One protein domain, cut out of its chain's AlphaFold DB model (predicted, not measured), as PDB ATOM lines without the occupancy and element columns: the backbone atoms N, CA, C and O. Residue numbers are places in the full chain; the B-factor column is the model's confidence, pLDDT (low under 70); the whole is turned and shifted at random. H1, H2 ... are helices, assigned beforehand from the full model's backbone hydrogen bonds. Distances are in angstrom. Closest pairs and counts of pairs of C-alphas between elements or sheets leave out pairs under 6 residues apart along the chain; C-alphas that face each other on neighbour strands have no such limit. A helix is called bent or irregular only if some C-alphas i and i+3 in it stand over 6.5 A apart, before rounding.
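Overview. This is residues 361 to 483 and 490 to 557 of the 562 residues of a protein of Durio zibethinus (UniProt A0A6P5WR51). A helical hairpin, H1 and H2, makes the core; H4 and H8 cross it on one side, overlapping in part, and the smaller H6 packs on H1 on the other side. H5 crosses H2 toward one end of the body, with H7 close by, while at the other end H9 crosses H1 and its residues 546 to 557 stick out as an arm; residues 425 to 432 also stick out. You are reading 191 residues with nine named helices, H1 to H9 in chain order, and no named strand, an all helix domain. The whole is compact, with a radius of gyration of the C-alphas of 17.8 A and spans of 57 by 41 by 34 A.

Along the chain. Find C-alpha 363 at (130.134, 122.164, 97.728); from there H1 runs to residue 379, 24.4 A. H2 holds residues 388 to 410, 32.8 A, and H3 residues 412 to 415, 5.0 A. H4 begins at C-alpha 432, at (142.799, 134.469, 100.434), and runs 28.3 A to residue 451. Next come H5, residues 454 to 466, 18.6 A, and H6, residues 473 to 481, 15.8 A and irregular, with C-alphas 474 and 477 7.8 A apart. Past the cut are H7, residues 497 to 509, 18.7 A, and H8, residues 511 to 528, 25.5 A. H9, residues 531 to 557, runs 38.2 A to C-alpha 557 at (148.903, 96.295, 96.100).

Arrangement. Begin at the hubs, H1 and H2, which touch five helices each and form a hairpin at a shallow tilt of 11 degrees, opposite ways; their closest C-alphas, of Glu 364 and Ser 408, are 6.2 A apart. H2 touches H8 at Ser 396 and Phe 518, C-alphas 4.7 A apart, at a steep tilt of 68 degrees, only just short of about perpendicular. H2 touches H5 at Val 403 and Ala 457, 5.7 A between C-alphas, about perpendicular at 88 degrees. H4 and H8 touch at a shallow tilt of 17 degrees, opposite ways, the closest C-alphas being Ile 445 and Cys 526, 5.8 A. H1 touches H9 at Ala 370 and Val 534, C-alphas 5.5 A apart, at a steep tilt of 62 degrees; it touches H6 at Val 369 and Leu 478, 7.0 A, and H3 at Trp 363 and Phe 414, 4.5 A. H7 touches no helix, but is close to H5, not clearly touching, with C-alphas of Ile 465 and Gln 501 7.2 A apart. Every O i to N i+4 pair is within hydrogen-bond range in H1, H2, H4, H5, H7 and H8; H9 has 22 of 23, H6 0 of 5 but 5 of 6 O i to N i+3 pairs, and H3 is too short for an i+4 pair.

Size, cuts and confidence. Look from Ser 427 to Glu 509 for the farthest C-alphas, 57.7 A apart. Residues 484 to 489 are not printed, and C-alphas 483 and 490 are 14.8 A apart across that cut. Of the links printed whole, H3 to H4 is long, with 16 residues. The mean pLDDT of the printed part is 82.5; 33 residues are under 70, among them 379 to 386, 424 to 430 and 490 to 503.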
ATOM      1  N   PHE A 361     133.135 115.904  98.737       93.06
ATOM      2  CA  PHE A 361     134.139 116.956  98.562       93.06
ATOM      3  C   PHE A 361     133.783 117.985  97.473       93.06
ATOM      4  O   PHE A 361     134.567 118.884  97.164       93.06
ATOM      5  N   GLU A 362     132.552 117.924  96.959       93.88
ATOM      6  CA  GLU A 362     131.890 119.055  96.308       93.88
ATOM      7  C   GLU A 362     131.274 120.018  97.344       93.88
ATOM      8  O   GLU A 362     131.114 119.693  98.526       93.88
ATOM      9  N   TRP A 363     130.878 121.211  96.899       96.19
ATOM     10  CA  TRP A 363     130.134 122.164  97.728       96.19
ATOM     11  C   TRP A 363     128.756 121.650  98.170       96.19
ATOM     12  O   TRP A 363     128.336 121.990  99.275       96.19
ATOM     13  N   GLU A 364     128.085 120.786  97.394       95.50
ATOM     14  CA  GLU A 364     126.908 120.053  97.882       95.50
ATOM     15  C   GLU A 364     127.285 119.249  99.127       95.50
ATOM     16  O   GLU A 364     126.659 119.416 100.168       95.50
ATOM     17  N   GLY A 365     128.361 118.458  99.062       94.75
ATOM     18  CA  GLY A 365     128.874 117.698 100.198       94.75
ATOM     19  C   GLY A 365     129.091 118.570 101.437       94.75
ATOM     20  O   GLY A 365     128.590 118.235 102.510       94.75
ATOM     21  N   PHE A 366     129.725 119.737 101.293       96.62
ATOM     22  CA  PHE A 366     129.893 120.678 102.409       96.62
ATOM     23  C   PHE A 366     128.552 121.180 102.978       96.62
ATOM     24  O   PHE A 366     128.385 121.207 104.195       96.62
ATOM     25  N   MET A 367     127.568 121.516 102.132       97.31
ATOM     26  CA  MET A 367     126.217 121.909 102.573       97.31
ATOM     27  C   MET A 367     125.471 120.761 103.279       97.31
ATOM     28  O   MET A 367     124.815 120.984 104.297       97.31
ATOM     29  N   GLN A 368     125.599 119.524 102.787       95.81
ATOM     30  CA  GLN A 368     124.991 118.336 103.396       95.81
ATOM     31  C   GLN A 368     125.603 118.044 104.783       95.81
ATOM     32  O   GLN A 368     124.865 117.758 105.729       95.81
ATOM     33  N   VAL A 369     126.929 118.186 104.943       94.50
ATOM     34  CA  VAL A 369     127.612 118.107 106.255       94.50
ATOM     35  C   VAL A 369     127.187 119.260 107.171       94.50
ATOM     36  O   VAL A 369     126.975 119.043 108.363       94.50
ATOM     37  N   ALA A 370     127.016 120.469 106.629       95.56
ATOM     38  CA  ALA A 370     126.594 121.641 107.392       95.56
ATOM     39  C   ALA A 370     125.206 121.453 108.027       95.56
ATOM     40  O   ALA A 370     125.033 121.711 109.220       95.56
ATOM     41  N   LEU A 371     124.238 120.951 107.250       94.94
ATOM     42  CA  LEU A 371     122.889 120.642 107.726       94.94
ATOM     43  C   LEU A 371     122.881 119.484 108.733       94.94
ATOM     44  O   LEU A 371     122.243 119.593 109.781       94.94
ATOM     45  N   PHE A 372     123.637 118.416 108.457       91.25
ATOM     46  CA  PHE A 372     123.798 117.284 109.374       91.25
ATOM     47  C   PHE A 372     124.319 117.743 110.746       91.25
ATOM     48  O   PHE A 372     123.727 117.424 111.778       91.25
ATOM     49  N   TYR A 373     125.399 118.531 110.758       90.50
ATOM     50  CA  TYR A 373     126.028 119.008 111.987       90.50
ATOM     51  C   TYR A 373     125.142 119.993 112.758       90.50
ATOM     52  O   TYR A 373     124.975 119.834 113.967       90.50
ATOM     53  N   TRP A 374     124.532 120.974 112.079       91.88
ATOM     54  CA  TRP A 374     123.601 121.904 112.726       91.88
ATOM     55  C   TRP A 374     122.429 121.158 113.377       91.88
ATOM     56  O   TRP A 374     122.110 121.414 114.536       91.88
ATOM     57  N   ASN A 375     121.833 120.181 112.689       88.31
ATOM     58  CA  ASN A 375     120.747 119.397 113.269       88.31
ATOM     59  C   ASN A 375     121.208 118.606 114.511       88.31
ATOM     60  O   ASN A 375     120.508 118.560 115.523       88.31
ATOM     61  N   HIS A 376     122.414 118.033 114.476       82.38
ATOM     62  CA  HIS A 376     122.972 117.291 115.607       82.38
ATOM     63  C   HIS A 376     123.210 118.170 116.851       82.38
ATOM     64  O   HIS A 376     123.048 117.685 117.973       82.38
ATOM     65  N   THR A 377     123.547 119.456 116.691       81.69
ATOM     66  CA  THR A 377     123.678 120.379 117.835       81.69
ATOM     67  C   THR A 377     122.322 120.832 118.383       81.69
ATOM     68  O   THR A 377     122.202 121.013 119.593       81.69
ATOM     69  N   GLN A 378     121.267 120.914 117.559       73.69
ATOM     70  CA  GLN A 378     119.898 121.135 118.060       73.69
ATOM     71  C   GLN A 378     119.370 119.926 118.861       73.69
ATOM     72  O   GLN A 378     118.730 120.090 119.904       73.69
ATOM     73  N   HIS A 379     119.653 118.701 118.402       63.56
ATOM     74  CA  HIS A 379     119.171 117.467 119.037       63.56
ATOM     75  C   HIS A 379     119.707 117.227 120.455       63.56
ATOM     76  O   HIS A 379     119.043 116.533 121.223       63.56
ATOM     77  N   GLN A 380     120.841 117.825 120.841       50.94
ATOM     78  CA  GLN A 380     121.363 117.734 122.213       50.94
ATOM     79  C   GLN A 380     120.472 118.422 123.266       50.94
ATOM     80  O   GLN A 380     120.686 118.202 124.457       50.94
ATOM     81  N   HIS A 381     119.465 119.208 122.858       43.62
ATOM     82  CA  HIS A 381     118.554 119.884 123.785       43.62
ATOM     83  C   HIS A 381     117.133 119.289 123.834       43.62
ATOM     84  O   HIS A 381     116.798 118.663 124.839       43.62
ATOM     85  N   HIS A 382     116.271 119.457 122.818       46.38
ATOM     86  CA  HIS A 382     114.838 119.105 122.949       46.38
ATOM     87  C   HIS A 382     114.137 118.646 121.650       46.38
ATOM     88  O   HIS A 382     113.362 119.398 121.064       46.38
ATOM     89  N   LEU A 383     114.291 117.377 121.241       50.84
ATOM     90  CA  LEU A 383     113.417 116.762 120.222       50.84
ATOM     91  C   LEU A 383     112.990 115.331 120.595       50.84
ATOM     92  O   LEU A 383     113.683 114.355 120.324       50.84
ATOM     93  N   SER A 384     111.799 115.210 121.189       52.78
ATOM     94  CA  SER A 384     111.155 113.919 121.457       52.78
ATOM     95  C   SER A 384     110.358 113.440 120.240       52.78
ATOM     96  O   SER A 384     109.314 114.010 119.905       52.78
ATOM     97  N   LEU A 385     110.801 112.330 119.639       60.34
ATOM     98  CA  LEU A 385     110.101 111.603 118.564       60.34
ATOM     99  C   LEU A 385     108.705 111.084 118.963       60.34
ATOM    100  O   LEU A 385     107.944 110.654 118.105       60.34
ATOM    101  N   LYS A 386     108.328 111.173 120.246       62.34
ATOM    102  CA  LYS A 386     106.992 110.823 120.764       62.34
ATOM    103  C   LYS A 386     105.919 111.890 120.470       62.34
ATOM    104  O   LYS A 386     104.826 111.813 121.020       62.34
ATOM    105  N   SER A 387     106.230 112.915 119.671       77.56
ATOM    106  CA  SER A 387     105.342 114.044 119.374       77.56
ATOM    107  C   SER A 387     105.270 114.332 117.873       77.56
ATOM    108  O   SER A 387     106.285 114.265 117.180       77.56
ATOM    109  N   LEU A 388     104.086 114.718 117.375       78.56
ATOM    110  CA  LEU A 388     103.883 115.065 115.960       78.56
ATOM    111  C   LEU A 388     104.819 116.200 115.512       78.56
ATOM    112  O   LEU A 388     105.453 116.094 114.468       78.56
ATOM    113  N   SER A 389     104.987 117.239 116.340       79.38
ATOM    114  CA  SER A 389     105.938 118.330 116.073       79.38
ATOM    115  C   SER A 389     107.387 117.829 115.961       79.38
ATOM    116  O   SER A 389     108.109 118.241 115.053       79.38
ATOM    117  N   GLY A 390     107.807 116.882 116.810       77.62
ATOM    118  CA  GLY A 390     109.131 116.261 116.717       77.62
ATOM    119  C   GLY A 390     109.338 115.473 115.419       77.62
ATOM    120  O   GLY A 390     110.393 115.584 114.793       77.62
ATOM    121  N   ILE A 391     108.313 114.737 114.973       79.25
ATOM    122  CA  ILE A 391     108.321 113.998 113.700       79.25
ATOM    123  C   ILE A 391     108.397 114.969 112.508       79.25
ATOM    124  O   ILE A 391     109.245 114.794 111.632       79.25
ATOM    125  N   LEU A 392     107.573 116.026 112.492       83.44
ATOM    126  CA  LEU A 392     107.574 117.039 111.428       83.44
ATOM    127  C   LEU A 392     108.906 117.805 111.347       83.44
ATOM    128  O   LEU A 392     109.393 118.050 110.242       83.44
ATOM    129  N   ASN A 393     109.544 118.115 112.483       85.19
ATOM    130  CA  ASN A 393     110.885 118.712 112.514       85.19
ATOM    131  C   ASN A 393     111.939 117.769 111.907       85.19
ATOM    132  O   ASN A 393     112.650 118.155 110.978       85.19
ATOM    133  N   ALA A 394     112.002 116.513 112.362       81.56
ATOM    134  CA  ALA A 394     112.965 115.531 111.855       81.56
ATOM    135  C   ALA A 394     112.793 115.246 110.347       81.56
ATOM    136  O   ALA A 394     113.773 115.014 109.634       81.56
ATOM    137  N   MET A 395     111.560 115.300 109.836       81.56
ATOM    138  CA  MET A 395     111.274 115.190 108.402       81.56
ATOM    139  C   MET A 395     111.609 116.450 107.612       81.56
ATOM    140  O   MET A 395     112.097 116.342 106.489       81.56
ATOM    141  N   SER A 396     111.418 117.631 108.196       89.25
ATOM    142  CA  SER A 396     111.791 118.900 107.567       89.25
ATOM    143  C   SER A 396     113.292 118.967 107.275       89.25
ATOM    144  O   SER A 396     113.685 119.383 106.188       89.25
ATOM    145  N   VAL A 397     114.130 118.466 108.190       89.94
ATOM    146  CA  VAL A 397     115.583 118.331 107.980       89.94
ATOM    147  C   VAL A 397     115.892 117.362 106.832       89.94
ATOM    148  O   VAL A 397     116.684 117.682 105.947       89.94
ATOM    149  N   LYS A 398     115.226 116.199 106.784       87.69
ATOM    150  CA  LYS A 398     115.376 115.221 105.689       87.69
ATOM    151  C   LYS A 398     114.976 115.800 104.326       87.69
ATOM    152  O   LYS A 398     115.683 115.589 103.346       87.69
ATOM    153  N   LEU A 399     113.889 116.568 104.256       90.75
ATOM    154  CA  LEU A 399     113.488 117.264 103.030       90.75
ATOM    155  C   LEU A 399     114.465 118.382 102.655       90.75
ATOM    156  O   LEU A 399     114.726 118.576 101.472       90.75
ATOM    157  N   LEU A 400     115.058 119.077 103.629       94.62
ATOM    158  CA  LEU A 400     116.050 120.118 103.361       94.62
ATOM    159  C   LEU A 400     117.362 119.538 102.790       94.62
ATOM    160  O   LEU A 400     117.939 120.137 101.887       94.62
ATOM    161  N   HIS A 401     117.767 118.327 103.195       94.06
ATOM    162  CA  HIS A 401     118.844 117.583 102.520       94.06
ATOM    163  C   HIS A 401     118.519 117.282 101.041       94.06
ATOM    164  O   HIS A 401     119.390 117.399 100.176       94.06
ATOM    165  N   ILE A 402     117.266 116.922 100.727       93.12
ATOM    166  CA  ILE A 402     116.812 116.696  99.341       93.12
ATOM    167  C   ILE A 402     116.805 118.009  98.551       93.12
ATOM    168  O   ILE A 402     117.280 118.041  97.420       93.12
ATOM    169  N   VAL A 403     116.345 119.109  99.155       95.50
ATOM    170  CA  VAL A 403     116.400 120.451  98.556       95.50
ATOM    171  C   VAL A 403     117.827 120.858  98.193       95.50
ATOM    172  O   VAL A 403     118.039 121.346  97.087       95.50
ATOM    173  N   ILE A 404     118.810 120.628  99.070       96.06
ATOM    174  CA  ILE A 404     120.225 120.911  98.774       96.06
ATOM    175  C   ILE A 404     120.682 120.135  97.522       96.06
ATOM    176  O   ILE A 404     121.324 120.714  96.646       96.06
ATOM    177  N   GLY A 405     120.276 118.867  97.384       93.06
ATOM    178  CA  GLY A 405     120.543 118.057  96.191       93.06
ATOM    179  C   GLY A 405     119.841 118.563  94.921       93.06
ATOM    180  O   GLY A 405     120.460 118.612  93.862       93.06
ATOM    181  N   LEU A 406     118.576 118.994  95.016       92.50
ATOM    182  CA  LEU A 406     117.816 119.554  93.888       92.50
ATOM    183  C   LEU A 406     118.392 120.899  93.412       92.50
ATOM    184  O   LEU A 406     118.542 121.125  92.209       92.50
ATOM    185  N   ILE A 407     118.786 121.777  94.340       93.50
ATOM    186  CA  ILE A 407     119.485 123.026  94.007       93.50
ATOM    187  C   ILE A 407     120.853 122.701  93.379       93.50
ATOM    188  O   ILE A 407     121.216 123.301  92.370       93.50
ATOM    189  N   SER A 408     121.572 121.689  93.877       91.62
ATOM    190  CA  SER A 408     122.855 121.247  93.309       91.62
ATOM    191  C   SER A 408     122.768 120.539  91.948       91.62
ATOM    192  O   SER A 408     123.789 120.389  91.267       91.62
ATOM    193  N   ASP A 409     121.585 120.097  91.525       87.88
ATOM    194  CA  ASP A 409     121.375 119.641  90.151       87.88
ATOM    195  C   ASP A 409     121.146 120.822  89.192       87.88
ATOM    196  O   ASP A 409     121.490 120.708  88.016       87.88
ATOM    197  N   SER A 410     120.664 121.975  89.675       87.12
ATOM    198  CA  SER A 410     120.450 123.176  88.847       87.12
ATOM    199  C   SER A 410     121.604 124.193  88.860       87.12
ATOM    200  O   SER A 410     121.795 124.891  87.865       87.12
ATOM    201  N   ASP A 411     122.408 124.274  89.928       89.50
ATOM    202  CA  ASP A 411     123.536 125.212  90.041       89.50
ATOM    203  C   ASP A 411     124.908 124.500  90.002       89.50
ATOM    204  O   ASP A 411     125.248 123.759  90.933       89.50
ATOM    205  N   PRO A 412     125.767 124.769  88.995       87.50
ATOM    206  CA  PRO A 412     127.101 124.169  88.905       87.50
ATOM    207  C   PRO A 412     128.037 124.570  90.056       87.50
ATOM    208  O   PRO A 412     129.068 123.932  90.249       87.50
ATOM    209  N   THR A 413     127.722 125.616  90.822       91.56
ATOM    210  CA  THR A 413     128.530 126.089  91.956       91.56
ATOM    211  C   THR A 413     128.542 125.084  93.099       91.56
ATOM    212  O   THR A 413     129.607 124.850  93.661       91.56
ATOM    213  N   PHE A 414     127.417 124.417  93.377       93.38
ATOM    214  CA  PHE A 414     127.364 123.327  94.357       93.38
ATOM    215  C   PHE A 414     128.188 122.110  93.903       93.38
ATOM    216  O   PHE A 414     128.724 121.388  94.737       93.38
ATOM    217  N   ARG A 415     128.355 121.908  92.589       90.31
ATOM    218  CA  ARG A 415     129.181 120.826  92.025       90.31
ATOM    219  C   ARG A 415     130.685 121.142  91.997       90.31
ATOM    220  O   ARG A 415     131.507 120.249  91.788       90.31
ATOM    221  N   LYS A 416     131.098 122.400  92.203       91.38
ATOM    222  CA  LYS A 416     132.529 122.753  92.286       91.38
ATOM    223  C   LYS A 416     133.174 122.062  93.491       91.38
ATOM    224  O   LYS A 416     132.517 121.828  94.503       91.38
ATOM    225  N   ALA A 417     134.471 121.771  93.384       91.62
ATOM    226  CA  ALA A 417     135.248 121.245  94.502       91.62
ATOM    227  C   ALA A 417     135.230 122.228  95.685       91.62
ATOM    228  O   ALA A 417     135.426 123.434  95.507       91.62
ATOM    229  N   CYS A 418     135.010 121.697  96.883       93.62
ATOM    230  CA  CYS A 418     135.143 122.421  98.133       93.62
ATOM    231  C   CYS A 418     136.584 122.262  98.640       93.62
ATOM    232  O   CYS A 418     137.054 121.151  98.881       93.62
ATOM    233  N   LEU A 419     137.298 123.379  98.788       92.06
ATOM    234  CA  LEU A 419     138.723 123.412  99.136       92.06
ATOM    235  C   LEU A 419     138.948 123.690 100.634       92.06
ATOM    236  O   LEU A 419     140.064 123.957 101.059       92.06
ATOM    237  N   VAL A 420     137.904 123.602 101.466       91.62
ATOM    238  CA  VAL A 420     137.966 123.856 102.924       91.62
ATOM    239  C   VAL A 420     138.889 122.868 103.666       91.62
ATOM    240  O   VAL A 420     139.437 123.181 104.731       91.62
ATOM    241  N   ALA A 421     139.103 121.680 103.095       90.19
ATOM    242  CA  ALA A 421     140.051 120.673 103.573       90.19
ATOM    243  C   ALA A 421     141.455 120.775 102.930       90.19
ATOM    244  O   ALA A 421     142.289 119.900 103.156       90.19
ATOM    245  N   ALA A 422     141.730 121.809 102.126       87.38
ATOM    246  CA  ALA A 422     143.041 122.001 101.512       87.38
ATOM    247  C   ALA A 422     144.138 122.254 102.558       87.38
ATOM    248  O   ALA A 422     143.931 122.930 103.567       87.38
ATOM    249  N   ALA A 423     145.329 121.724 102.287       76.88
ATOM    250  CA  ALA A 423     146.539 122.101 102.996       76.88
ATOM    251  C   ALA A 423     146.949 123.516 102.566       76.88
ATOM    252  O   ALA A 423     147.078 123.776 101.371       76.88
ATOM    253  N   SER A 424     147.184 124.404 103.538       64.56
ATOM    254  CA  SER A 424     147.777 125.722 103.276       64.56
ATOM    255  C   SER A 424     149.113 125.554 102.554       64.56
ATOM    256  O   SER A 424     149.952 124.754 102.976       64.56
ATOM    257  N   LEU A 425     149.330 126.342 101.506       59.16
ATOM    258  CA  LEU A 425     150.661 126.560 100.958       59.16
ATOM    259  C   LEU A 425     151.412 127.563 101.836       59.16
ATOM    260  O   LEU A 425     150.824 128.484 102.403       59.16
ATOM    261  N   GLU A 426     152.737 127.442 101.883       50.47
ATOM    262  CA  GLU A 426     153.610 128.359 102.638       50.47
ATOM    263  C   GLU A 426     153.572 129.809 102.099       50.47
ATOM    264  O   GLU A 426     154.085 130.726 102.735       50.47
ATOM    265  N   SER A 427     152.925 130.033 100.946       48.97
ATOM    266  CA  SER A 427     152.677 131.342 100.333       48.97
ATOM    267  C   SER A 427     151.270 131.920 100.574       48.97
ATOM    268  O   SER A 427     150.966 132.970 100.010       48.97
ATOM    269  N   ASP A 428     150.406 131.299 101.390       51.62
ATOM    270  CA  ASP A 428     149.040 131.783 101.710       51.62
ATOM    271  C   ASP A 428     149.018 133.011 102.659       51.62
ATOM    272  O   ASP A 428     148.143 133.162 103.512       51.62
ATOM    273  N   ALA A 429     149.958 133.945 102.489       49.62
ATOM    274  CA  ALA A 429     150.248 135.066 103.393       49.62
ATOM    275  C   ALA A 429     149.073 136.036 103.675       49.62
ATOM    276  O   ALA A 429     149.190 136.894 104.546       49.62
ATOM    277  N   ASN A 430     147.953 135.904 102.953       55.50
ATOM    278  CA  ASN A 430     146.793 136.798 102.999       55.50
ATOM    279  C   ASN A 430     145.461 136.098 103.368       55.50
ATOM    280  O   ASN A 430     144.412 136.724 103.237       55.50
ATOM    281  N   ASN A 431     145.453 134.813 103.762       72.94
ATOM    282  CA  ASN A 431     144.227 134.015 104.011       72.94
ATOM    283  C   ASN A 431     143.210 133.990 102.839       72.94
ATOM    284  O   ASN A 431     142.026 133.705 103.034       72.94
ATOM    285  N   TRP A 432     143.658 134.280 101.611       83.06
ATOM    286  CA  TRP A 432     142.799 134.469 100.434       83.06
ATOM    287  C   TRP A 432     141.881 133.271 100.163       83.06
ATOM    288  O   TRP A 432     140.685 133.454  99.936       83.06
ATOM    289  N   LEU A 433     142.411 132.045 100.249       84.00
ATOM    290  CA  LEU A 433     141.635 130.833  99.998       84.00
ATOM    291  C   LEU A 433     140.466 130.676 100.985       84.00
ATOM    292  O   LEU A 433     139.346 130.419 100.543       84.00
ATOM    293  N   ASP A 434     140.694 130.880 102.288       85.44
ATOM    294  CA  ASP A 434     139.643 130.794 103.316       85.44
ATOM    295  C   ASP A 434     138.583 131.888 103.132       85.44
ATOM    296  O   ASP A 434     137.390 131.600 103.203       85.44
ATOM    297  N   LEU A 435     138.986 133.117 102.787       89.19
ATOM    298  CA  LEU A 435     138.046 134.194 102.463       89.19
ATOM    299  C   LEU A 435     137.172 133.846 101.244       89.19
ATOM    300  O   LEU A 435     135.958 134.076 101.262       89.19
ATOM    301  N   CYS A 436     137.754 133.244 100.203       89.88
ATOM    302  CA  CYS A 436     137.000 132.740  99.058       89.88
ATOM    303  C   CYS A 436     136.040 131.607  99.446       89.88
ATOM    304  O   CYS A 436     134.881 131.643  99.031       89.88
ATOM    305  N   GLN A 437     136.474 130.632 100.255       92.56
ATOM    306  CA  GLN A 437     135.590 129.556 100.720       92.56
ATOM    307  C   GLN A 437     134.436 130.116 101.576       92.56
ATOM    308  O   GLN A 437     133.282 129.771 101.335       92.56
ATOM    309  N   LYS A 438     134.712 131.043 102.503       94.00
ATOM    310  CA  LYS A 438     133.698 131.734 103.325       94.00
ATOM    311  C   LYS A 438     132.697 132.526 102.483       94.00
ATOM    312  O   LYS A 438     131.498 132.466 102.744       94.00
ATOM    313  N   THR A 439     133.158 133.214 101.439       95.19
ATOM    314  CA  THR A 439     132.278 133.948 100.513       95.19
ATOM    315  C   THR A 439     131.369 132.996  99.730       95.19
ATOM    316  O   THR A 439     130.169 133.243  99.620       95.19
ATOM    317  N   ILE A 440     131.906 131.879  99.224       95.88
ATOM    318  CA  ILE A 440     131.105 130.856  98.533       95.88
ATOM    319  C   ILE A 440     130.081 130.242  99.497       95.88
ATOM    320  O   ILE A 440     128.906 130.169  99.149       95.88
ATOM    321  N   PHE A 441     130.486 129.880 100.718       97.19
ATOM    322  CA  PHE A 441     129.590 129.355 101.752       97.19
ATOM    323  C   PHE A 441     128.391 130.279 102.010       97.19
ATOM    324  O   PHE A 441     127.252 129.828 101.910       97.19
ATOM    325  N   SER A 442     128.626 131.570 102.268       96.81
ATOM    326  CA  SER A 442     127.550 132.539 102.516       96.81
ATOM    327  C   SER A 442     126.585 132.650 101.332       96.81
ATOM    328  O   SER A 442     125.370 132.617 101.525       96.81
ATOM    329  N   ASN A 443     127.111 132.696 100.103       97.12
ATOM    330  CA  ASN A 443     126.297 132.752  98.886       97.12
ATOM    331  C   ASN A 443     125.448 131.479  98.692       97.12
ATOM    332  O   ASN A 443     124.301 131.562  98.251       97.12
ATOM    333  N   LEU A 444     125.986 130.301  99.031       97.56
ATOM    334  CA  LEU A 444     125.261 129.028  98.964       97.56
ATOM    335  C   LEU A 444     124.166 128.936 100.038       97.56
ATOM    336  O   LEU A 444     123.067 128.476  99.734       97.56
ATOM    337  N   ILE A 445     124.419 129.419 101.260       97.62
ATOM    338  CA  ILE A 445     123.413 129.478 102.334       97.62
ATOM    339  C   ILE A 445     122.281 130.458 101.992       97.62
ATOM    340  O   ILE A 445     121.108 130.107 102.147       97.62
ATOM    341  N   GLU A 446     122.587 131.647 101.455       96.75
ATOM    342  CA  GLU A 446     121.556 132.572 100.958       96.75
ATOM    343  C   GLU A 446     120.725 131.914  99.846       96.75
ATOM    344  O   GLU A 446     119.492 131.963  99.867       96.75
ATOM    345  N   LYS A 447     121.392 131.229  98.907       96.56
ATOM    346  CA  LYS A 447     120.729 130.530  97.805       96.56
ATOM    347  C   LYS A 447     119.829 129.389  98.287       96.56
ATOM    348  O   LYS A 447     118.693 129.305  97.827       96.56
ATOM    349  N   ILE A 448     120.265 128.577  99.255       97.12
ATOM    350  CA  ILE A 448     119.407 127.570  99.907       97.12
ATOM    351  C   ILE A 448     118.189 128.256 100.531       97.12
ATOM    352  O   ILE A 448     117.061 127.845 100.262       97.12
ATOM    353  N   ASN A 449     118.375 129.325 101.308       96.56
ATOM    354  CA  ASN A 449     117.260 130.021 101.952       96.56
ATOM    355  C   ASN A 449     116.229 130.545 100.932       96.56
ATOM    356  O   ASN A 449     115.020 130.380 101.128       96.56
ATOM    357  N   ARG A 450     116.704 131.128  99.824       96.19
ATOM    358  CA  ARG A 450     115.886 131.713  98.752       96.19
ATOM    359  C   ARG A 450     115.175 130.674  97.881       96.19
ATOM    360  O   ARG A 450     114.024 130.885  97.515       96.19
ATOM    361  N   GLU A 451     115.848 129.580  97.531       95.56
ATOM    362  CA  GLU A 451     115.393 128.647  96.484       95.56
ATOM    363  C   GLU A 451     114.868 127.308  97.028       95.56
ATOM    364  O   GLU A 451     114.396 126.473  96.261       95.56
ATOM    365  N   SER A 452     114.849 127.117  98.353       94.00
ATOM    366  CA  SER A 452     114.197 125.963  98.987       94.00
ATOM    367  C   SER A 452     112.691 125.908  98.715       94.00
ATOM    368  O   SER A 452     111.924 126.690  99.280       94.00
ATOM    369  N   ARG A 453     112.256 124.921  97.925       92.19
ATOM    370  CA  ARG A 453     110.845 124.687  97.584       92.19
ATOM    371  C   ARG A 453     110.326 123.384  98.192       92.19
ATOM    372  O   ARG A 453     110.593 122.292  97.693       92.19
ATOM    373  N   PHE A 454     109.527 123.529  99.247       91.88
ATOM    374  CA  PHE A 454     108.861 122.448  99.983       91.88
ATOM    375  C   PHE A 454     108.160 121.425  99.071       91.88
ATOM    376  O   PHE A 454     108.417 120.222  99.147       91.88
ATOM    377  N   LEU A 455     107.306 121.912  98.165       90.94
ATOM    378  CA  LEU A 455     106.474 121.066  97.309       90.94
ATOM    379  C   LEU A 455     107.285 120.289  96.254       90.94
ATOM    380  O   LEU A 455     106.913 119.173  95.896       90.94
ATOM    381  N   GLU A 456     108.405 120.841  95.780       91.81
ATOM    382  CA  GLU A 456     109.303 120.157  94.837       91.81
ATOM    383  C   GLU A 456     110.097 119.046  95.533       91.81
ATOM    384  O   GLU A 456     110.212 117.944  94.993       91.81
ATOM    385  N   ALA A 457     110.556 119.283  96.767       90.88
ATOM    386  CA  ALA A 457     111.202 118.262  97.590       90.88
ATOM    387  C   ALA A 457     110.265 117.079  97.873       90.88
ATOM    388  O   ALA A 457     110.658 115.924  97.704       90.88
ATOM    389  N   LEU A 458     109.005 117.357  98.229       89.44
ATOM    390  CA  LEU A 458     107.994 116.317  98.427       89.44
ATOM    391  C   LEU A 458     107.704 115.535  97.149       89.44
ATOM    392  O   LEU A 458     107.690 114.307  97.187       89.44
ATOM    393  N   LYS A 459     107.553 116.213  96.008       90.69
ATOM    394  CA  LYS A 459     107.359 115.544  94.715       90.69
ATOM    395  C   LYS A 459     108.564 114.677  94.326       90.69
ATOM    396  O   LYS A 459     108.387 113.614  93.740       90.69
ATOM    397  N   SER A 460     109.782 115.083  94.686       89.50
ATOM    398  CA  SER A 460     110.986 114.263  94.495       89.50
ATOM    399  C   SER A 460     110.984 113.001  95.370       89.50
ATOM    400  O   SER A 460     111.397 111.943  94.898       89.50
ATOM    401  N   VAL A 461     110.500 113.083  96.618       88.00
ATOM    402  CA  VAL A 461     110.289 111.906  97.484       88.00
ATOM    403  C   VAL A 461     109.209 110.992  96.905       88.00
ATOM    404  O   VAL A 461     109.416 109.785  96.826       88.00
ATOM    405  N   GLU A 462     108.091 111.558  96.451       88.12
ATOM    406  CA  GLU A 462     106.983 110.814  95.849       88.12
ATOM    407  C   GLU A 462     107.439 110.002  94.626       88.12
ATOM    408  O   GLU A 462     107.174 108.805  94.544       88.12
ATOM    409  N   VAL A 463     108.193 110.624  93.710       89.12
ATOM    410  CA  VAL A 463     108.724 109.959  92.508       89.12
ATOM    411  C   VAL A 463     109.722 108.851  92.860       89.12
ATOM    412  O   VAL A 463     109.675 107.789  92.242       89.12
ATOM    413  N   ALA A 464     110.586 109.046  93.863       86.69
ATOM    414  CA  ALA A 464     111.493 107.991  94.327       86.69
ATOM    415  C   ALA A 464     110.715 106.801  94.922       86.69
ATOM    416  O   ALA A 464     110.954 105.653  94.545       86.69
ATOM    417  N   ILE A 465     109.711 107.070  95.767       85.25
ATOM    418  CA  ILE A 465     108.815 106.049  96.334       85.25
ATOM    419  C   ILE A 465     108.086 105.274  95.224       85.25
ATOM    420  O   ILE A 465     108.054 104.046  95.264       85.25
ATOM    421  N   GLN A 466     107.541 105.965  94.214       87.25
ATOM    422  CA  GLN A 466     106.859 105.345  93.067       87.25
ATOM    423  C   GLN A 466     107.782 104.435  92.238       87.25
ATOM    424  O   GLN A 466     107.311 103.476  91.629       87.25
ATOM    425  N   ARG A 467     109.092 104.709  92.225       86.75
ATOM    426  CA  ARG A 467     110.117 103.895  91.550       86.75
ATOM    427  C   ARG A 467     110.734 102.808  92.432       86.75
ATOM    428  O   ARG A 467     111.545 102.030  91.937       86.75
ATOM    429  N   ASN A 468     110.363 102.742  93.714       83.62
ATOM    430  CA  ASN A 468     111.022 101.914  94.729       83.62
ATOM    431  C   ASN A 468     112.533 102.238  94.887       83.62
ATOM    432  O   ASN A 468     113.350 101.366  95.185       83.62
ATOM    433  N   GLU A 469     112.895 103.509  94.680       84.00
ATOM    434  CA  GLU A 469     114.230 104.085  94.882       84.00
ATOM    435  C   GLU A 469     114.349 104.682  96.303       84.00
ATOM    436  O   GLU A 469     113.363 105.134  96.885       84.00
ATOM    437  N   ASP A 470     115.559 104.724  96.877       82.62
ATOM    438  CA  ASP A 470     115.806 105.416  98.154       82.62
ATOM    439  C   ASP A 470     116.073 106.915  97.896       82.62
ATOM    440  O   ASP A 470     117.142 107.247  97.371       82.62
ATOM    441  N   PRO A 471     115.174 107.842  98.295       82.44
ATOM    442  CA  PRO A 471     115.360 109.278  98.060       82.44
ATOM    443  C   PRO A 471     116.596 109.860  98.766       82.44
ATOM    444  O   PRO A 471     117.070 110.931  98.391       82.44
ATOM    445  N   PHE A 472     117.160 109.159  99.754       84.00
ATOM    446  CA  PHE A 472     118.365 109.561 100.480       84.00
ATOM    447  C   PHE A 472     119.635 108.841  99.993       84.00
ATOM    448  O   PHE A 472     120.703 109.016 100.584       84.00
ATOM    449  N   GLN A 473     119.574 108.064  98.898       83.38
ATOM    450  CA  GLN A 473     120.711 107.290  98.384       83.38
ATOM    451  C   GLN A 473     121.971 108.146  98.173       83.38
ATOM    452  O   GLN A 473     123.058 107.737  98.586       83.38
ATOM    453  N   ARG A 474     121.817 109.351  97.601       81.06
ATOM    454  CA  ARG A 474     122.917 110.296  97.319       81.06
ATOM    455  C   ARG A 474     123.671 110.768  98.571       81.06
ATOM    456  O   ARG A 474     124.843 111.118  98.469       81.06
ATOM    457  N   ILE A 475     123.024 110.762  99.740       85.38
ATOM    458  CA  ILE A 475     123.569 111.284 101.008       85.38
ATOM    459  C   ILE A 475     123.877 110.189 102.042       85.38
ATOM    460  O   ILE A 475     124.264 110.496 103.168       85.38
ATOM    461  N   ARG A 476     123.754 108.899 101.682       84.19
ATOM    462  CA  ARG A 476     124.023 107.754 102.583       84.19
ATOM    463  C   ARG A 476     125.395 107.806 103.267       84.19
ATOM    464  O   ARG A 476     125.539 107.275 104.366       84.19
ATOM    465  N   TRP A 477     126.382 108.448 102.642       84.88
ATOM    466  CA  TRP A 477     127.731 108.632 103.182       84.88
ATOM    467  C   TRP A 477     127.782 109.519 104.439       84.88
ATOM    468  O   TRP A 477     128.705 109.347 105.236       84.88
ATOM    469  N   LEU A 478     126.782 110.379 104.694       84.00
ATOM    470  CA  LEU A 478     126.680 111.161 105.941       84.00
ATOM    471  C   LEU A 478     126.687 110.268 107.190       84.00
ATOM    472  O   LEU A 478     127.208 110.670 108.223       84.00
ATOM    473  N   ARG A 479     126.204 109.021 107.087       77.50
ATOM    474  CA  ARG A 479     126.229 108.028 108.179       77.50
ATOM    475  C   ARG A 479     127.645 107.735 108.704       77.50
ATOM    476  O   ARG A 479     127.785 107.259 109.823       77.50
ATOM    477  N   SER A 480     128.692 108.034 107.926       73.94
ATOM    478  CA  SER A 480     130.098 107.919 108.356       73.94
ATOM    479  C   SER A 480     130.552 109.017 109.334       73.94
ATOM    480  O   SER A 480     131.643 108.909 109.900       73.94
ATOM    481  N   LEU A 481     129.739 110.060 109.551       76.25
ATOM    482  CA  LEU A 481     129.997 111.136 110.514       76.25
ATOM    483  C   LEU A 481     129.617 110.767 111.952       76.25
ATOM    484  O   LEU A 481     130.213 111.327 112.869       76.25
ATOM    485  N   ASN A 482     128.684 109.826 112.146       70.06
ATOM    486  CA  ASN A 482     128.298 109.315 113.465       70.06
ATOM    487  C   ASN A 482     129.534 108.827 114.250       70.06
ATOM    488  O   ASN A 482     130.506 108.336 113.659       70.06
ATOM    489  N   GLN A 483     129.507 108.953 115.580       56.38
ATOM    490  CA  GLN A 483     130.630 108.528 116.418       56.38
ATOM    491  C   GLN A 483     130.635 107.011 116.643       56.38
ATOM    492  O   GLN A 483     129.593 106.355 116.696       56.38
ATOM    493  N   GLY A 490     116.820 105.391 118.267       37.38
ATOM    494  CA  GLY A 490     115.995 106.555 117.926       37.38
ATOM    495  C   GLY A 490     116.557 107.440 116.806       37.38
ATOM    496  O   GLY A 490     115.787 108.137 116.154       37.38
ATOM    497  N   CYS A 491     117.863 107.387 116.515       37.53
ATOM    498  CA  CYS A 491     118.480 108.109 115.388       37.53
ATOM    499  C   CYS A 491     118.696 107.218 114.151       37.53
ATOM    500  O   CYS A 491     119.672 107.375 113.411       37.53
ATOM    501  N   GLU A 492     117.776 106.286 113.893       40.59
ATOM    502  CA  GLU A 492     117.839 105.429 112.712       40.59
ATOM    503  C   GLU A 492     117.620 106.238 111.421       40.59
ATOM    504  O   GLU A 492     116.509 106.485 110.949       40.59
ATOM    505  N   TRP A 493     118.736 106.585 110.776       43.47
ATOM    506  CA  TRP A 493     118.781 106.978 109.362       43.47
ATOM    507  C   TRP A 493     118.316 105.853 108.421       43.47
ATOM    508  O   TRP A 493     118.160 106.086 107.221       43.47
ATOM    509  N   VAL A 494     118.115 104.641 108.944       35.53
ATOM    510  CA  VAL A 494     117.352 103.561 108.314       35.53
ATOM    511  C   VAL A 494     115.915 103.625 108.828       35.53
ATOM    512  O   VAL A 494     115.450 102.758 109.555       35.53
ATOM    513  N   VAL A 495     115.174 104.640 108.385       41.28
ATOM    514  CA  VAL A 495     113.736 104.421 108.235       41.28
ATOM    515  C   VAL A 495     113.606 103.428 107.080       41.28
ATOM    516  O   VAL A 495     114.066 103.718 105.973       41.28
ATOM    517  N   ALA A 496     113.058 102.240 107.337       40.69
ATOM    518  CA  ALA A 496     112.806 101.255 106.286       40.69
ATOM    519  C   ALA A 496     111.907 101.862 105.182       40.69
ATOM    520  O   ALA A 496     111.140 102.781 105.481       40.69
ATOM    521  N   PRO A 497     111.938 101.368 103.926       46.62
ATOM    522  CA  PRO A 497     111.135 101.940 102.838       46.62
ATOM    523  C   PRO A 497     109.638 102.079 103.168       46.62
ATOM    524  O   PRO A 497     109.022 103.071 102.789       46.62
ATOM    525  N   SER A 498     109.090 101.150 103.960       46.56
ATOM    526  CA  SER A 498     107.752 101.235 104.561       46.56
ATOM    527  C   SER A 498     107.567 102.483 105.430       46.56
ATOM    528  O   SER A 498     106.703 103.305 105.151       46.56
ATOM    529  N   GLY A 499     108.432 102.702 106.422       57.62
ATOM    530  CA  GLY A 499     108.362 103.882 107.285       57.62
ATOM    531  C   GLY A 499     108.562 105.205 106.533       57.62
ATOM    532  O   GLY A 499     108.027 106.230 106.946       57.62
ATOM    533  N   VAL A 500     109.289 105.214 105.407       63.06
ATOM    534  CA  VAL A 500     109.388 106.411 104.550       63.06
ATOM    535  C   VAL A 500     108.036 106.700 103.888       63.06
ATOM    536  O   VAL A 500     107.628 107.858 103.840       63.06
ATOM    537  N   GLN A 501     107.303 105.668 103.456       67.25
ATOM    538  CA  GLN A 501     105.931 105.798 102.951       67.25
ATOM    539  C   GLN A 501     104.949 106.229 104.054       67.25
ATOM    540  O   GLN A 501     104.143 107.129 103.823       67.25
ATOM    541  N   ASP A 502     105.032 105.646 105.252       65.38
ATOM    542  CA  ASP A 502     104.145 105.976 106.376       65.38
ATOM    543  C   ASP A 502     104.325 107.427 106.842       65.38
ATOM    544  O   ASP A 502     103.347 108.154 107.030       65.38
ATOM    545  N   ILE A 503     105.569 107.902 106.959       65.44
ATOM    546  CA  ILE A 503     105.819 109.292 107.349       65.44
ATOM    547  C   ILE A 503     105.511 110.258 106.190       65.44
ATOM    548  O   ILE A 503     105.029 111.363 106.438       65.44
ATOM    549  N   PHE A 504     105.698 109.857 104.925       72.88
ATOM    550  CA  PHE A 504     105.245 110.651 103.775       72.88
ATOM    551  C   PHE A 504     103.716 110.832 103.773       72.88
ATOM    552  O   PHE A 504     103.242 111.939 103.524       72.88
ATOM    553  N   ARG A 505     102.938 109.799 104.137       76.56
ATOM    554  CA  ARG A 505     101.473 109.903 104.305       76.56
ATOM    555  C   ARG A 505     101.084 110.939 105.360       76.56
ATOM    556  O   ARG A 505     100.294 111.824 105.046       76.56
ATOM    557  N   LEU A 506     101.692 110.892 106.550       74.44
ATOM    558  CA  LEU A 506     101.480 111.907 107.599       74.44
ATOM    559  C   LEU A 506     101.795 113.328 107.098       74.44
ATOM    560  O   LEU A 506     101.125 114.291 107.457       74.44
ATOM    561  N   TYR A 507     102.806 113.471 106.245       73.56
ATOM    562  CA  TYR A 507     103.218 114.762 105.696       73.56
ATOM    563  C   TYR A 507     102.266 115.301 104.609       73.56
ATOM    564  O   TYR A 507     102.157 116.514 104.434       73.56
ATOM    565  N   VAL A 508     101.554 114.415 103.903       76.56
ATOM    566  CA  VAL A 508     100.450 114.772 102.994       76.56
ATOM    567  C   VAL A 508      99.181 115.122 103.783       76.56
ATOM    568  O   VAL A 508      98.486 116.066 103.417       76.56
ATOM    569  N   GLU A 509      98.905 114.412 104.880       85.38
ATOM    570  CA  GLU A 509      97.761 114.652 105.772       85.38
ATOM    571  C   GLU A 509      97.857 116.012 106.487       85.38
ATOM    572  O   GLU A 509      96.919 116.806 106.450       85.38
ATOM    573  N   TYR A 510      99.019 116.334 107.067       86.00
ATOM    574  CA  TYR A 510      99.253 117.566 107.837       86.00
ATOM    575  C   TYR A 510      99.981 118.663 107.038       86.00
ATOM    576  O   TYR A 510     100.740 119.453 107.607       86.00
ATOM    577  N   LYS A 511      99.758 118.725 105.717       86.62
ATOM    578  CA  LYS A 511     100.570 119.495 104.753       86.62
ATOM    579  C   LYS A 511     100.885 120.942 105.165       86.62
ATOM    580  O   LYS A 511     102.044 121.336 105.104       86.62
ATOM    581  N   GLU A 512      99.900 121.741 105.573       89.12
ATOM    582  CA  GLU A 512     100.112 123.171 105.888       89.12
ATOM    583  C   GLU A 512     100.966 123.378 107.152       89.12
ATOM    584  O   GLU A 512     101.849 124.240 107.200       89.12
ATOM    585  N   MET A 513     100.758 122.533 108.167       90.31
ATOM    586  CA  MET A 513     101.588 122.503 109.374       90.31
ATOM    587  C   MET A 513     103.008 122.034 109.035       90.31
ATOM    588  O   MET A 513     103.984 122.618 109.503       90.31
ATOM    589  N   ALA A 514     103.126 121.019 108.181       89.38
ATOM    590  CA  ALA A 514     104.393 120.494 107.699       89.38
ATOM    591  C   ALA A 514     105.193 121.531 106.878       89.38
ATOM    592  O   ALA A 514     106.405 121.648 107.051       89.38
ATOM    593  N   GLU A 515     104.527 122.331 106.039       93.25
ATOM    594  CA  GLU A 515     105.132 123.432 105.269       93.25
ATOM    595  C   GLU A 515     105.612 124.568 106.179       93.25
ATOM    596  O   GLU A 515     106.721 125.082 106.011       93.25
ATOM    597  N   THR A 516     104.828 124.886 107.212       94.31
ATOM    598  CA  THR A 516     105.189 125.872 108.240       94.31
ATOM    599  C   THR A 516     106.438 125.442 109.019       94.31
ATOM    600  O   THR A 516     107.402 126.207 109.103       94.31
ATOM    601  N   VAL A 517     106.474 124.200 109.522       92.12
ATOM    602  CA  VAL A 517     107.634 123.646 110.250       92.12
ATOM    603  C   VAL A 517     108.864 123.550 109.341       92.12
ATOM    604  O   VAL A 517     109.967 123.883 109.772       92.12
ATOM    605  N   PHE A 518     108.697 123.186 108.065       93.62
ATOM    606  CA  PHE A 518     109.802 123.171 107.104       93.62
ATOM    607  C   PHE A 518     110.423 124.558 106.906       93.62
ATOM    608  O   PHE A 518     111.648 124.698 106.923       93.62
ATOM    609  N   MET A 519     109.596 125.593 106.751       95.25
ATOM    610  CA  MET A 519     110.075 126.966 106.583       95.25
ATOM    611  C   MET A 519     110.760 127.498 107.850       95.25
ATOM    612  O   MET A 519     111.772 128.195 107.737       95.25
ATOM    613  N   GLU A 520     110.289 127.113 109.040       94.62
ATOM    614  CA  GLU A 520     110.950 127.413 110.317       94.62
ATOM    615  C   GLU A 520     112.321 126.720 110.434       94.62
ATOM    616  O   GLU A 520     113.325 127.382 110.706       94.62
ATOM    617  N   VAL A 521     112.395 125.408 110.169       93.56
ATOM    618  CA  VAL A 521     113.645 124.621 110.191       93.56
ATOM    619  C   VAL A 521     114.663 125.181 109.196       93.56
ATOM    620  O   VAL A 521     115.813 125.415 109.568       93.56
ATOM    621  N   LYS A 522     114.241 125.481 107.960       95.75
ATOM    622  CA  LYS A 522     115.081 126.139 106.947       95.75
ATOM    623  C   LYS A 522     115.616 127.482 107.446       95.75
ATOM    624  O   LYS A 522     116.810 127.747 107.315       95.75
ATOM    625  N   SER A 523     114.745 128.328 107.998       96.06
ATOM    626  CA  SER A 523     115.112 129.663 108.479       96.06
ATOM    627  C   SER A 523     116.141 129.592 109.613       96.06
ATOM    628  O   SER A 523     117.159 130.284 109.563       96.06
ATOM    629  N   LYS A 524     115.939 128.691 110.587       95.62
ATOM    630  CA  LYS A 524     116.898 128.445 111.675       95.62
ATOM    631  C   LYS A 524     118.231 127.910 111.151       95.62
ATOM    632  O   LYS A 524     119.264 128.468 111.501       95.62
ATOM    633  N   PHE A 525     118.225 126.912 110.262       96.00
ATOM    634  CA  PHE A 525     119.452 126.402 109.640       96.00
ATOM    635  C   PHE A 525     120.251 127.527 108.967       96.00
ATOM    636  O   PHE A 525     121.402 127.765 109.327       96.00
ATOM    637  N   CYS A 526     119.624 128.276 108.056       96.50
ATOM    638  CA  CYS A 526     120.304 129.298 107.255       96.50
ATOM    639  C   CYS A 526     120.778 130.520 108.067       96.50
ATOM    640  O   CYS A 526     121.603 131.281 107.570       96.50
ATOM    641  N   SER A 527     120.264 130.730 109.285       95.38
ATOM    642  CA  SER A 527     120.654 131.846 110.165       95.38
ATOM    643  C   SER A 527     121.615 131.458 111.295       95.38
ATOM    644  O   SER A 527     122.235 132.342 111.881       95.38
ATOM    645  N   GLN A 528     121.756 130.165 111.609       95.00
ATOM    646  CA  GLN A 528     122.552 129.676 112.747       95.00
ATOM    647  C   GLN A 528     123.784 128.850 112.348       95.00
ATOM    648  O   GLN A 528     124.650 128.596 113.187       95.00
ATOM    649  N   VAL A 529     123.870 128.378 111.102       94.75
ATOM    650  CA  VAL A 529     124.972 127.517 110.655       94.75
ATOM    651  C   VAL A 529     126.294 128.291 110.534       94.75
ATOM    652  O   VAL A 529     126.385 129.308 109.851       94.75
ATOM    653  N   SER A 530     127.346 127.792 111.194       93.44
ATOM    654  CA  SER A 530     128.676 128.421 111.239       93.44
ATOM    655  C   SER A 530     129.689 127.667 110.379       93.44
ATOM    656  O   SER A 530     129.940 126.481 110.606       93.44
ATOM    657  N   TYR A 531     130.313 128.368 109.427       93.56
ATOM    658  CA  TYR A 531     131.360 127.825 108.556       93.56
ATOM    659  C   TYR A 531     132.523 127.211 109.348       93.56
ATOM    660  O   TYR A 531     132.962 126.106 109.027       93.56
ATOM    661  N   ASP A 532     133.024 127.893 110.384       91.31
ATOM    662  CA  ASP A 532     134.231 127.457 111.097       91.31
ATOM    663  C   ASP A 532     133.969 126.178 111.919       91.31
ATOM    664  O   ASP A 532     134.832 125.305 111.989       91.31
ATOM    665  N   HIS A 533     132.750 125.999 112.449       89.00
ATOM    666  CA  HIS A 533     132.356 124.752 113.121       89.00
ATOM    667  C   HIS A 533     132.207 123.584 112.129       89.00
ATOM    668  O   HIS A 533     132.714 122.486 112.372       89.00
ATOM    669  N   VAL A 534     131.549 123.815 110.985       92.44
ATOM    670  CA  VAL A 534     131.380 122.791 109.938       92.44
ATOM    671  C   VAL A 534     132.737 122.378 109.362       92.44
ATOM    672  O   VAL A 534     132.988 121.188 109.176       92.44
ATOM    673  N   THR A 535     133.650 123.334 109.173       91.69
ATOM    674  CA  THR A 535     135.039 123.114 108.733       91.69
ATOM    675  C   THR A 535     135.775 122.085 109.596       91.69
ATOM    676  O   THR A 535     136.500 121.240 109.062       91.69
ATOM    677  N   THR A 536     135.576 122.097 110.919       88.94
ATOM    678  CA  THR A 536     136.192 121.120 111.831       88.94
ATOM    679  C   THR A 536     135.692 119.697 111.566       88.94
ATOM    680  O   THR A 536     136.502 118.786 111.396       88.94
ATOM    681  N   VAL A 537     134.374 119.500 111.460       89.06
ATOM    682  CA  VAL A 537     133.765 118.185 111.176       89.06
ATOM    683  C   VAL A 537     134.126 117.696 109.770       89.06
ATOM    684  O   VAL A 537     134.436 116.522 109.565       89.06
ATOM    685  N   TYR A 538     134.164 118.610 108.805       91.44
ATOM    686  CA  TYR A 538     134.506 118.327 107.417       91.44
ATOM    687  C   TYR A 538     135.949 117.827 107.242       91.44
ATOM    688  O   TYR A 538     136.199 116.891 106.483       91.44
ATOM    689  N   ARG A 539     136.905 118.375 108.004       90.50
ATOM    690  CA  ARG A 539     138.298 117.888 108.016       90.50
ATOM    691  C   ARG A 539     138.431 116.494 108.645       90.50
ATOM    692  O   ARG A 539     139.247 115.701 108.184       90.50
ATOM    693  N   ILE A 540     137.588 116.148 109.623       88.88
ATOM    694  CA  ILE A 540     137.511 114.777 110.167       88.88
ATOM    695  C   ILE A 540     136.979 113.800 109.103       88.88
ATOM    696  O   ILE A 540     137.500 112.690 108.976       88.88
ATOM    697  N   LEU A 541     135.985 114.208 108.304       89.75
ATOM    698  CA  LEU A 541     135.480 113.414 107.175       89.75
ATOM    699  C   LEU A 541     136.554 113.198 106.096       89.75
ATOM    700  O   LEU A 541     136.726 112.075 105.622       89.75
ATOM    701  N   HIS A 542     137.305 114.247 105.747       90.50
ATOM    702  CA  HIS A 542     138.410 114.181 104.784       90.50
ATOM    703  C   HIS A 542     139.492 113.178 105.204       90.50
ATOM    704  O   HIS A 542     139.817 112.277 104.429       90.50
ATOM    705  N   GLU A 543     139.978 113.238 106.448       88.44
ATOM    706  CA  GLU A 543     140.971 112.274 106.947       88.44
ATOM    707  C   GLU A 543     140.401 110.848 107.096       88.44
ATOM    708  O   GLU A 543     141.107 109.879 106.800       88.44
ATOM    709  N   LYS A 544     139.111 110.677 107.450       88.00
ATOM    710  CA  LYS A 544     138.425 109.365 107.391       88.00
ATOM    711  C   LYS A 544     138.475 108.777 105.969       88.00
ATOM    712  O   LYS A 544     138.879 107.624 105.801       88.00
ATOM    713  N   TYR A 545     138.127 109.565 104.948       89.19
ATOM    714  CA  TYR A 545     138.145 109.138 103.541       89.19
ATOM    715  C   TYR A 545     139.561 108.842 103.035       89.19
ATOM    716  O   TYR A 545     139.810 107.775 102.475       89.19
ATOM    717  N   LYS A 546     140.514 109.740 103.289       85.25
ATOM    718  CA  LYS A 546     141.937 109.603 102.940       85.25
ATOM    719  C   LYS A 546     142.557 108.340 103.551       85.25
ATOM    720  O   LYS A 546     143.247 107.590 102.856       85.25
ATOM    721  N   LYS A 547     142.240 108.027 104.816       85.38
ATOM    722  CA  LYS A 547     142.619 106.766 105.479       85.38
ATOM    723  C   LYS A 547     142.017 105.546 104.768       85.38
ATOM    724  O   LYS A 547     142.760 104.616 104.458       85.38
ATOM    725  N   ALA A 548     140.718 105.559 104.461       83.62
ATOM    726  CA  ALA A 548     140.037 104.451 103.785       83.62
ATOM    727  C   ALA A 548     140.575 104.207 102.359       83.62
ATOM    728  O   ALA A 548     140.910 103.073 102.011       83.62
ATOM    729  N   ARG A 549     140.757 105.272 101.562       80.81
ATOM    730  CA  ARG A 549     141.380 105.233 100.225       80.81
ATOM    731  C   ARG A 549     142.780 104.610 100.283       80.81
ATOM    732  O   ARG A 549     143.096 103.728  99.484       80.81
ATOM    733  N   LYS A 550     143.592 104.996 101.274       77.94
ATOM    734  CA  LYS A 550     144.941 104.450 101.503       77.94
ATOM    735  C   LYS A 550     144.928 102.978 101.932       77.94
ATOM    736  O   LYS A 550     145.750 102.203 101.451       77.94
ATOM    737  N   GLN A 551     143.985 102.568 102.784       79.25
ATOM    738  CA  GLN A 551     143.803 101.162 103.168       79.25
ATOM    739  C   GLN A 551     143.401 100.290 101.970       79.25
ATOM    740  O   GLN A 551     144.009  99.241 101.762       79.25
ATOM    741  N   TYR A 552     142.448 100.740 101.147       74.81
ATOM    742  CA  TYR A 552     142.047 100.035  99.925       74.81
ATOM    743  C   TYR A 552     143.211  99.902  98.931       74.81
ATOM    744  O   TYR A 552     143.478  98.807  98.442       74.81
ATOM    745  N   MET A 553     143.953 100.987  98.681       69.94
ATOM    746  CA  MET A 553     145.121 100.982  97.790       69.94
ATOM    747  C   MET A 553     146.209 100.006  98.267       69.94
ATOM    748  O   MET A 553     146.731  99.230  97.470       69.94
ATOM    749  N   ASN A 554     146.505  99.976  99.572       74.38
ATOM    750  CA  ASN A 554     147.430  98.999 100.155       74.38
ATOM    751  C   ASN A 554     146.928  97.553  99.987       74.38
ATOM    752  O   ASN A 554     147.722  96.662  99.690       74.38
ATOM    753  N   GLY A 555     145.616  97.325 100.131       74.25
ATOM    754  CA  GLY A 555     144.981  96.036  99.852       74.25
ATOM    755  C   GLY A 555     145.169  95.606  98.395       74.25
ATOM    756  O   GLY A 555     145.690  94.522  98.144       74.25
ATOM    757  N   MET A 556     144.854  96.481  97.436       67.62
ATOM    758  CA  MET A 556     145.056  96.219  96.004       67.62
ATOM    759  C   MET A 556     146.521  95.926  95.655       67.62
ATOM    760  O   MET A 556     146.782  95.008  94.886       67.62
ATOM    761  N   HIS A 557     147.485  96.629  96.261       61.91
ATOM    762  CA  HIS A 557     148.903  96.295  96.100       61.91
ATOM    763  C   HIS A 557     149.254  94.916  96.677       61.91
ATOM    764  O   HIS A 557     150.007  94.179  96.048       61.91
TER     765      HIS A 557